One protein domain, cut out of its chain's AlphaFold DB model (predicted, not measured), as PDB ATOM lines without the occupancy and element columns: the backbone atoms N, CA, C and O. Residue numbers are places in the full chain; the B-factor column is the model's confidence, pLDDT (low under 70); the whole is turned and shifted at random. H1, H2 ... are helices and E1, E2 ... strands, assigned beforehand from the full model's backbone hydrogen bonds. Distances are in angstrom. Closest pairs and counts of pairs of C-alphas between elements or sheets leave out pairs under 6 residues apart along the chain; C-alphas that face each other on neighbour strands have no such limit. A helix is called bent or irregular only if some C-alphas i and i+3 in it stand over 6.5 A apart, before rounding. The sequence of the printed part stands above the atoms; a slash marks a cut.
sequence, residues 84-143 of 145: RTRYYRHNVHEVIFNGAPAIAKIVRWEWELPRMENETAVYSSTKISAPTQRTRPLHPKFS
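Overview. This is residues 84 to 143 of the 145 residues of an uncharacterized protein of Trichophyton rubrum (strain ATCC MYA-4607 / CBS 118892) (UniProt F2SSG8). A small three-stranded sheet forms one side of a wide, open loop; helix H1 leads away from it, and the unnamed tail, residues 126 to 143, folds back to E3. The 60 printed residues, mixed in class, hold E1, E2, E3 and H1 in chain order; the antiparallel sheet, order E1, E2, E3, is a meander, each strand the antiparallel neighbour of the one before. The whole is loose, with a radius of gyration of the C-alphas of 13.2 A and spans of 40 by 29 by 16 A.

Along the chain. E1 is residues 84 to 89, 12.3 A, from C-alpha 84 at (-18.417, -48.775, 29.948). E2 is residues 92 to 97, 14.4 A; E3, 100 to 105, 16.0 A. H1, residues 110 to 125, 23.5 A, ends at C-alpha 125 (-41.792, -33.234, 29.559).

Arrangement. Hairpin E1 and E2 has N 94 and O 86 at 2.9 A; hairpin E2 and E3 has N 95 and O 102 at 2.8 A. Residues 141 to 142 pair parallel with 102 to 103 of E3. H1 is not on the sheet and is apart from E1 and E2; 10 of its 12 O i to N i+4 pairs are within hydrogen-bond range. It is only just irregular: C-alphas 111 and 114 are 6.7 A apart.

Size, cuts and confidence. The C-alphas farthest apart, of Glu 110 and Thr 135, are 40.2 A apart. The printed part has no cut, and its three links are tight. Residues 124 to 129 stand free; pLDDT is under 70 in residues 126 to 143.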
ATOM      1  N   ARG A  84     -18.832 -49.929  30.757       91.50
ATOM      2  CA  ARG A  84     -18.417 -48.775  29.948       91.50
ATOM      3  C   ARG A  84     -17.734 -49.242  28.666       91.50
ATOM      4  O   ARG A  84     -16.828 -50.070  28.723       91.50
ATOM      5  N   THR A  85     -18.155 -48.697  27.530       93.25
ATOM      6  CA  THR A  85     -17.577 -48.986  26.206       93.25
ATOM      7  C   THR A  85     -16.770 -47.813  25.670       93.25
ATOM      8  O   THR A  85     -15.707 -48.026  25.092       93.25
ATOM      9  N   ARG A  86     -17.239 -46.576  25.877       94.06
ATOM     10  CA  ARG A  86     -16.558 -45.354  25.425       94.06
ATOM     11  C   ARG A  86     -16.657 -44.234  26.448       94.06
ATOM     12  O   ARG A  86     -17.627 -44.121  27.197       94.06
ATOM     13  N   TYR A  87     -15.641 -43.383  26.448       93.00
ATOM     14  CA  TYR A  87     -15.577 -42.184  27.269       93.00
ATOM     15  C   TYR A  87     -15.819 -40.955  26.390       93.00
ATOM     16  O   TYR A  87     -15.117 -40.772  25.400       93.00
ATOM     17  N   TYR A  88     -16.790 -40.116  26.758       93.00
ATOM     18  CA  TYR A  88     -17.036 -38.844  26.072       93.00
ATOM     19  C   TYR A  88     -16.537 -37.667  26.903       93.00
ATOM     20  O   TYR A  88     -15.817 -36.803  26.406       93.00
ATOM     21  N   ARG A  89     -16.937 -37.623  28.176       89.81
ATOM     22  CA  ARG A  89     -16.543 -36.603  29.155       89.81
ATOM     23  C   ARG A  89     -16.461 -37.223  30.541       89.81
ATOM     24  O   ARG A  89     -16.834 -38.376  30.747       89.81
ATOM     25  N   HIS A  90     -16.013 -36.432  31.507       85.56
ATOM     26  CA  HIS A  90     -15.736 -36.880  32.870       85.56
ATOM     27  C   HIS A  90     -16.926 -37.548  33.568       85.56
ATOM     28  O   HIS A  90     -16.726 -38.437  34.394       85.56
ATOM     29  N   ASN A  91     -18.145 -37.143  33.221       89.00
ATOM     30  CA  ASN A  91     -19.397 -37.695  33.723       89.00
ATOM     31  C   ASN A  91     -20.282 -38.322  32.632       89.00
ATOM     32  O   ASN A  91     -21.399 -38.723  32.938       89.00
ATOM     33  N   VAL A  92     -19.821 -38.403  31.377       92.81
ATOM     34  CA  VAL A  92     -20.618 -38.915  30.250       92.81
ATOM     35  C   VAL A  92     -19.898 -40.078  29.584       92.81
ATOM     36  O   VAL A  92     -18.796 -39.926  29.045       92.81
ATOM     37  N   HIS A  93     -20.552 -41.233  29.583       93.75
ATOM     38  CA  HIS A  93     -19.992 -42.481  29.079       93.75
ATOM     39  C   HIS A  93     -20.990 -43.209  28.187       93.75
ATOM     40  O   HIS A  93     -22.195 -43.176  28.425       93.75
ATOM     41  N   GLU A  94     -20.473 -43.914  27.189       95.44
ATOM     42  CA  GLU A  94     -21.225 -44.970  26.526       95.44
ATOM     43  C   GLU A  94     -21.157 -46.240  27.373       95.44
ATOM     44  O   GLU A  94     -20.090 -46.607  27.882       95.44
ATOM     45  N   VAL A  95     -22.294 -46.906  27.521       94.75
ATOM     46  CA  VAL A  95     -22.448 -48.141  28.285       94.75
ATOM     47  C   VAL A  95     -23.296 -49.141  27.509       94.75
ATOM     48  O   VAL A  95     -24.051 -48.763  26.615       94.75
ATOM     49  N   ILE A  96     -23.215 -50.418  27.875       92.00
ATOM     50  CA  ILE A  96     -24.215 -51.407  27.461       92.00
ATOM     51  C   ILE A  96     -25.306 -51.481  28.525       92.00
ATOM     52  O   ILE A  96     -25.025 -51.790  29.682       92.00
ATOM     53  N   PHE A  97     -26.543 -51.228  28.114       89.19
ATOM     54  CA  PHE A  97     -27.733 -51.320  28.947       89.19
ATOM     55  C   PHE A  97     -28.791 -52.164  28.232       89.19
ATOM     56  O   PHE A  97     -29.142 -51.890  27.082       89.19
ATOM     57  N   ASN A  98     -29.259 -53.236  28.880       88.94
ATOM     58  CA  ASN A  98     -30.210 -54.198  28.306       88.94
ATOM     59  C   ASN A  98     -29.808 -54.690  26.898       88.94
ATOM     60  O   ASN A  98     -30.616 -54.729  25.970       88.94
ATOM     61  N   GLY A  99     -28.521 -55.022  26.728       89.25
ATOM     62  CA  GLY A  99     -27.956 -55.541  25.477       89.25
ATOM     63  C   GLY A  99     -27.750 -54.506  24.364       89.25
ATOM     64  O   GLY A  99     -27.280 -54.869  23.289       89.25
ATOM     65  N   ALA A 100     -28.061 -53.228  24.600       90.44
ATOM     66  CA  ALA A 100     -27.924 -52.159  23.616       90.44
ATOM     67  C   ALA A 100     -26.978 -51.042  24.101       90.44
ATOM     68  O   ALA A 100     -26.881 -50.802  25.306       90.44
ATOM     69  N   PRO A 101     -26.303 -50.322  23.186       92.56
ATOM     70  CA  PRO A 101     -25.563 -49.113  23.535       92.56
ATOM     71  C   PRO A 101     -26.484 -48.018  24.089       92.56
ATOM     72  O   PRO A 101     -27.528 -47.705  23.504       92.56
ATOM     73  N   ALA A 102     -26.060 -47.410  25.192       92.12
ATOM     74  CA  ALA A 102     -26.735 -46.306  25.856       92.12
ATOM     75  C   ALA A 102     -25.740 -45.247  26.349       92.12
ATOM     76  O   ALA A 102     -24.545 -45.515  26.488       92.12
ATOM     77  N   ILE A 103     -26.232 -44.037  26.622       92.50
ATOM     78  CA  ILE A 103     -25.439 -42.952  27.218       92.50
ATOM     79  C   ILE A 103     -25.779 -42.824  28.701       92.50
ATOM     80  O   ILE A 103     -26.903 -42.456  29.027       92.50
ATOM     81  N   ALA A 104     -24.795 -43.055  29.571       91.69
ATOM     82  CA  ALA A 104     -24.890 -42.809  31.007       91.69
ATOM     83  C   ALA A 104     -24.295 -41.435  31.359       91.69
ATOM     84  O   ALA A 104     -23.184 -41.109  30.922       91.69
ATOM     85  N   LYS A 105     -25.021 -40.641  32.158       91.25
ATOM     86  CA  LYS A 105     -24.633 -39.291  32.599       91.25
ATOM     87  C   LYS A 105     -24.633 -39.205  34.126       91.25
ATOM     88  O   LYS A 105     -25.602 -38.777  34.732       91.25
ATOM     89  N   ILE A 106     -23.503 -39.558  34.726       88.81
ATOM     90  CA  ILE A 106     -23.404 -39.819  36.162       88.81
ATOM     91  C   ILE A 106     -23.120 -38.526  36.924       88.81
ATOM     92  O   ILE A 106     -22.037 -37.958  36.787       88.81
ATOM     93  N   VAL A 107     -24.017 -38.117  37.818       89.12
ATOM     94  CA  VAL A 107     -23.724 -37.059  38.797       89.12
ATOM     95  C   VAL A 107     -22.620 -37.535  39.741       89.12
ATOM     96  O   VAL A 107     -22.754 -38.552  40.425       89.12
ATOM     97  N   ARG A 108     -21.497 -36.817  39.780       86.06
ATOM     98  CA  ARG A 108     -20.354 -37.145  40.641       86.06
ATOM     99  C   ARG A 108     -20.230 -36.216  41.834       86.06
ATOM    100  O   ARG A 108     -19.628 -36.635  42.818       86.06
ATOM    101  N   TRP A 109     -20.782 -35.012  41.742       86.25
ATOM    102  CA  TRP A 109     -20.754 -34.003  42.797       86.25
ATOM    103  C   TRP A 109     -22.102 -33.300  42.942       86.25
ATOM    104  O   TRP A 109     -22.863 -33.203  41.984       86.25
ATOM    105  N   GLU A 110     -22.369 -32.766  44.135       86.81
ATOM    106  CA  GLU A 110     -23.645 -32.117  44.472       86.81
ATOM    107  C   GLU A 110     -23.940 -30.918  43.555       86.81
ATOM    108  O   GLU A 110     -25.066 -30.747  43.104       86.81
ATOM    109  N   TRP A 111     -22.920 -30.147  43.165       86.44
ATOM    110  CA  TRP A 111     -23.093 -29.015  42.245       86.44
ATOM    111  C   TRP A 111     -23.447 -29.421  40.805       86.44
ATOM    112  O   TRP A 111     -23.883 -28.579  40.023       86.44
ATOM    113  N   GLU A 112     -23.273 -30.690  40.419       88.50
ATOM    114  CA  GLU A 112     -23.729 -31.187  39.114       88.50
ATOM    115  C   GLU A 112     -25.236 -31.511  39.114       88.50
ATOM    116  O   GLU A 112     -25.830 -31.583  38.033       88.50
ATOM    117  N   LEU A 113     -25.864 -31.670  40.293       89.50
ATOM    118  CA  LEU A 113     -27.277 -32.051  40.426       89.50
ATOM    119  C   LEU A 113     -28.230 -31.077  39.729       89.50
ATOM    120  O   LEU A 113     -28.989 -31.553  38.888       89.50
ATOM    121  N   PRO A 114     -28.187 -29.747  39.965       90.38
ATOM    122  CA  PRO A 114     -29.203 -28.852  39.408       90.38
ATOM    123  C   PRO A 114     -29.223 -28.876  37.876       90.38
ATOM    124  O   PRO A 114     -30.280 -28.849  37.245       90.38
ATOM    125  N   ARG A 115     -28.040 -28.991  37.257       89.81
ATOM    126  CA  ARG A 115     -27.913 -29.115  35.802       89.81
ATOM    127  C   ARG A 115     -28.525 -30.425  35.301       89.81
ATOM    128  O   ARG A 115     -29.211 -30.406  34.282       89.81
ATOM    129  N   MET A 116     -28.255 -31.546  35.970       89.31
ATOM    130  CA  MET A 116     -28.794 -32.853  35.577       89.31
ATOM    131  C   MET A 116     -30.301 -32.955  35.813       89.31
ATOM    132  O   MET A 116     -31.003 -33.492  34.960       89.31
ATOM    133  N   GLU A 117     -30.822 -32.392  36.902       89.88
ATOM    134  CA  GLU A 117     -32.262 -32.356  37.178       89.88
ATOM    135  C   GLU A 117     -33.011 -31.524  36.132       89.88
ATOM    136  O   GLU A 117     -34.025 -31.982  35.609       89.88
ATOM    137  N   ASN A 118     -32.476 -30.365  35.733       90.06
ATOM    138  CA  ASN A 118     -33.066 -29.564  34.659       90.06
ATOM    139  C   ASN A 118     -33.062 -30.308  33.310       90.06
ATOM    140  O   ASN A 118     -34.070 -30.348  32.609       90.06
ATOM    141  N   GLU A 119     -31.944 -30.952  32.960       88.69
ATOM    142  CA  GLU A 119     -31.853 -31.769  31.743       88.69
ATOM    143  C   GLU A 119     -32.891 -32.905  31.755       88.69
ATOM    144  O   GLU A 119     -33.593 -33.142  30.771       88.69
ATOM    145  N   THR A 120     -33.049 -33.551  32.909       87.44
ATOM    146  CA  THR A 120     -34.024 -34.622  33.129       87.44
ATOM    147  C   THR A 120     -35.466 -34.120  33.027       87.44
ATOM    148  O   THR A 120     -36.292 -34.788  32.411       87.44
ATOM    149  N   ALA A 121     -35.774 -32.934  33.556       87.56
ATOM    150  CA  ALA A 121     -37.103 -32.324  33.470       87.56
ATOM    151  C   ALA A 121     -37.520 -32.029  32.014       87.56
ATOM    152  O   ALA A 121     -38.676 -32.240  31.621       87.56
ATOM    153  N   VAL A 122     -36.570 -31.598  31.178       87.62
ATOM    154  CA  VAL A 122     -36.790 -31.418  29.734       87.62
ATOM    155  C   VAL A 122     -37.088 -32.761  29.060       87.62
ATOM    156  O   VAL A 122     -38.044 -32.868  28.289       87.62
ATOM    157  N   TYR A 123     -36.332 -33.813  29.383       82.06
ATOM    158  CA  TYR A 123     -36.599 -35.145  28.833       82.06
ATOM    159  C   TYR A 123     -37.919 -35.746  29.319       82.06
ATOM    160  O   TYR A 123     -38.589 -36.405  28.532       82.06
ATOM    161  N   SER A 124     -38.334 -35.498  30.564       81.94
ATOM    162  CA  SER A 124     -39.606 -36.012  31.085       81.94
ATOM    163  C   SER A 124     -40.830 -35.307  30.498       81.94
ATOM    164  O   SER A 124     -41.892 -35.911  30.378       81.94
ATOM    165  N   SER A 125     -40.702 -34.023  30.150       77.62
ATOM    166  CA  SER A 125     -41.792 -33.234  29.559       77.62
ATOM    167  C   SER A 125     -41.917 -33.450  28.054       77.62
ATOM    168  O   SER A 125     -43.017 -33.406  27.498       77.62
ATOM    169  N   THR A 126     -40.802 -33.746  27.388       69.31
ATOM    170  CA  THR A 126     -40.825 -34.184  26.000       69.31
ATOM    171  C   THR A 126     -41.400 -35.596  25.983       69.31
ATOM    172  O   THR A 126     -40.741 -36.541  26.405       69.31
ATOM    173  N   LYS A 127     -42.626 -35.777  25.474       52.00
ATOM    174  CA  LYS A 127     -43.102 -37.100  25.047       52.00
ATOM    175  C   LYS A 127     -42.204 -37.560  23.900       52.00
ATOM    176  O   LYS A 127     -42.573 -37.435  22.735       52.00
ATOM    177  N   ILE A 128     -41.007 -38.048  24.209       54.38
ATOM    178  CA  ILE A 128     -40.215 -38.823  23.271       54.38
ATOM    179  C   ILE A 128     -41.024 -40.104  23.124       54.38
ATOM    180  O   ILE A 128     -40.928 -41.023  23.934       54.38
ATOM    181  N   SER A 129     -41.922 -40.102  22.140       40.62
ATOM    182  CA  SER A 129     -42.548 -41.307  21.634       40.62
ATOM    183  C   SER A 129     -41.430 -42.323  21.475       40.62
ATOM    184  O   SER A 129     -40.438 -42.058  20.790       40.62
ATOM    185  N   ALA A 130     -41.556 -43.445  22.193       40.34
ATOM    186  CA  ALA A 130     -40.646 -44.568  22.056       40.34
ATOM    187  C   ALA A 130     -40.367 -44.752  20.561       40.34
ATOM    188  O   ALA A 130     -41.336 -44.723  19.791       40.34
ATOM    189  N   PRO A 131     -39.099 -44.858  20.125       41.47
ATOM    190  CA  PRO A 131     -38.803 -44.953  18.710       41.47
ATOM    191  C   PRO A 131     -39.569 -46.160  18.176       41.47
ATOM    192  O   PRO A 131     -39.247 -47.306  18.493       41.47
ATOM    193  N   THR A 132     -40.634 -45.882  17.415       34.88
ATOM    194  CA  THR A 132     -41.341 -46.871  16.616       34.88
ATOM    195  C   THR A 132     -40.260 -47.620  15.873       34.88
ATOM    196  O   THR A 132     -39.412 -46.971  15.259       34.88
ATOM    197  N   GLN A 133     -40.255 -48.948  15.995       36.75
ATOM    198  CA  GLN A 133     -39.317 -49.843  15.330       36.75
ATOM    199  C   GLN A 133     -39.200 -49.461  13.846       36.75
ATOM    200  O   GLN A 133     -39.958 -49.924  13.002       36.75
ATOM    201  N   ARG A 134     -38.258 -48.577  13.522       32.09
ATOM    202  CA  ARG A 134     -37.802 -48.312  12.170       32.09
ATOM    203  C   ARG A 134     -36.446 -48.971  12.084       32.09
ATOM    204  O   ARG A 134     -35.496 -48.644  12.789       32.09
ATOM    205  N   THR A 135     -36.445 -50.016  11.284       39.59
ATOM    206  CA  THR A 135     -35.345 -50.899  10.951       39.59
ATOM    207  C   THR A 135     -34.103 -50.115  10.512       39.59
ATOM    208  O   THR A 135     -34.041 -49.635   9.386       39.59
ATOM    209  N   ARG A 136     -33.115 -50.025  11.418       29.53
ATOM    210  CA  ARG A 136     -31.639 -50.147  11.263       29.53
ATOM    211  C   ARG A 136     -30.926 -49.234  12.287       29.53
ATOM    212  O   ARG A 136     -31.238 -48.048  12.329       29.53
ATOM    213  N   PRO A 137     -30.010 -49.734  13.146       38.84
ATOM    214  CA  PRO A 137     -29.866 -49.158  14.482       38.84
ATOM    215  C   PRO A 137     -28.475 -48.561  14.738       38.84
ATOM    216  O   PRO A 137     -27.513 -49.299  14.885       38.84
ATOM    217  N   LEU A 138     -28.380 -47.235  14.868       37.06
ATOM    218  CA  LEU A 138     -27.240 -46.547  15.505       37.06
ATOM    219  C   LEU A 138     -27.684 -45.266  16.239       37.06
ATOM    220  O   LEU A 138     -26.934 -44.301  16.343       37.06
ATOM    221  N   HIS A 139     -28.905 -45.244  16.779       35.38
ATOM    222  CA  HIS A 139     -29.266 -44.219  17.756       35.38
ATOM    223  C   HIS A 139     -29.090 -44.798  19.160       35.38
ATOM    224  O   HIS A 139     -29.767 -45.777  19.487       35.38
ATOM    225  N   PRO A 140     -28.167 -44.256  19.976       32.84
ATOM    226  CA  PRO A 140     -28.002 -44.721  21.341       32.84
ATOM    227  C   PRO A 140     -29.303 -44.470  22.099       32.84
ATOM    228  O   PRO A 140     -29.879 -43.381  22.037       32.84
ATOM    229  N   LYS A 141     -29.784 -45.494  22.806       33.69
ATOM    230  CA  LYS A 141     -30.896 -45.327  23.739       33.69
ATOM    231  C   LYS A 141     -30.403 -44.424  24.868       33.69
ATOM    232  O   LYS A 141     -29.389 -44.708  25.500       33.69
ATOM    233  N   PHE A 142     -31.076 -43.305  25.095       34.88
ATOM    234  CA  PHE A 142     -30.740 -42.428  26.210       34.88
ATOM    235  C   PHE A 142     -31.371 -43.005  27.478       34.88
ATOM    236  O   PHE A 142     -32.587 -42.982  27.636       34.88
ATOM    237  N   SER A 143     -30.536 -43.539  28.365       36.75
ATOM    238  CA  SER A 143     -30.921 -43.940  29.716       36.75
ATOM    239  C   SER A 143     -30.058 -43.126  30.670       36.75
ATOM    240  O   SER A 143     -28.904 -43.474  30.912       36.75
TER     241      SER A 143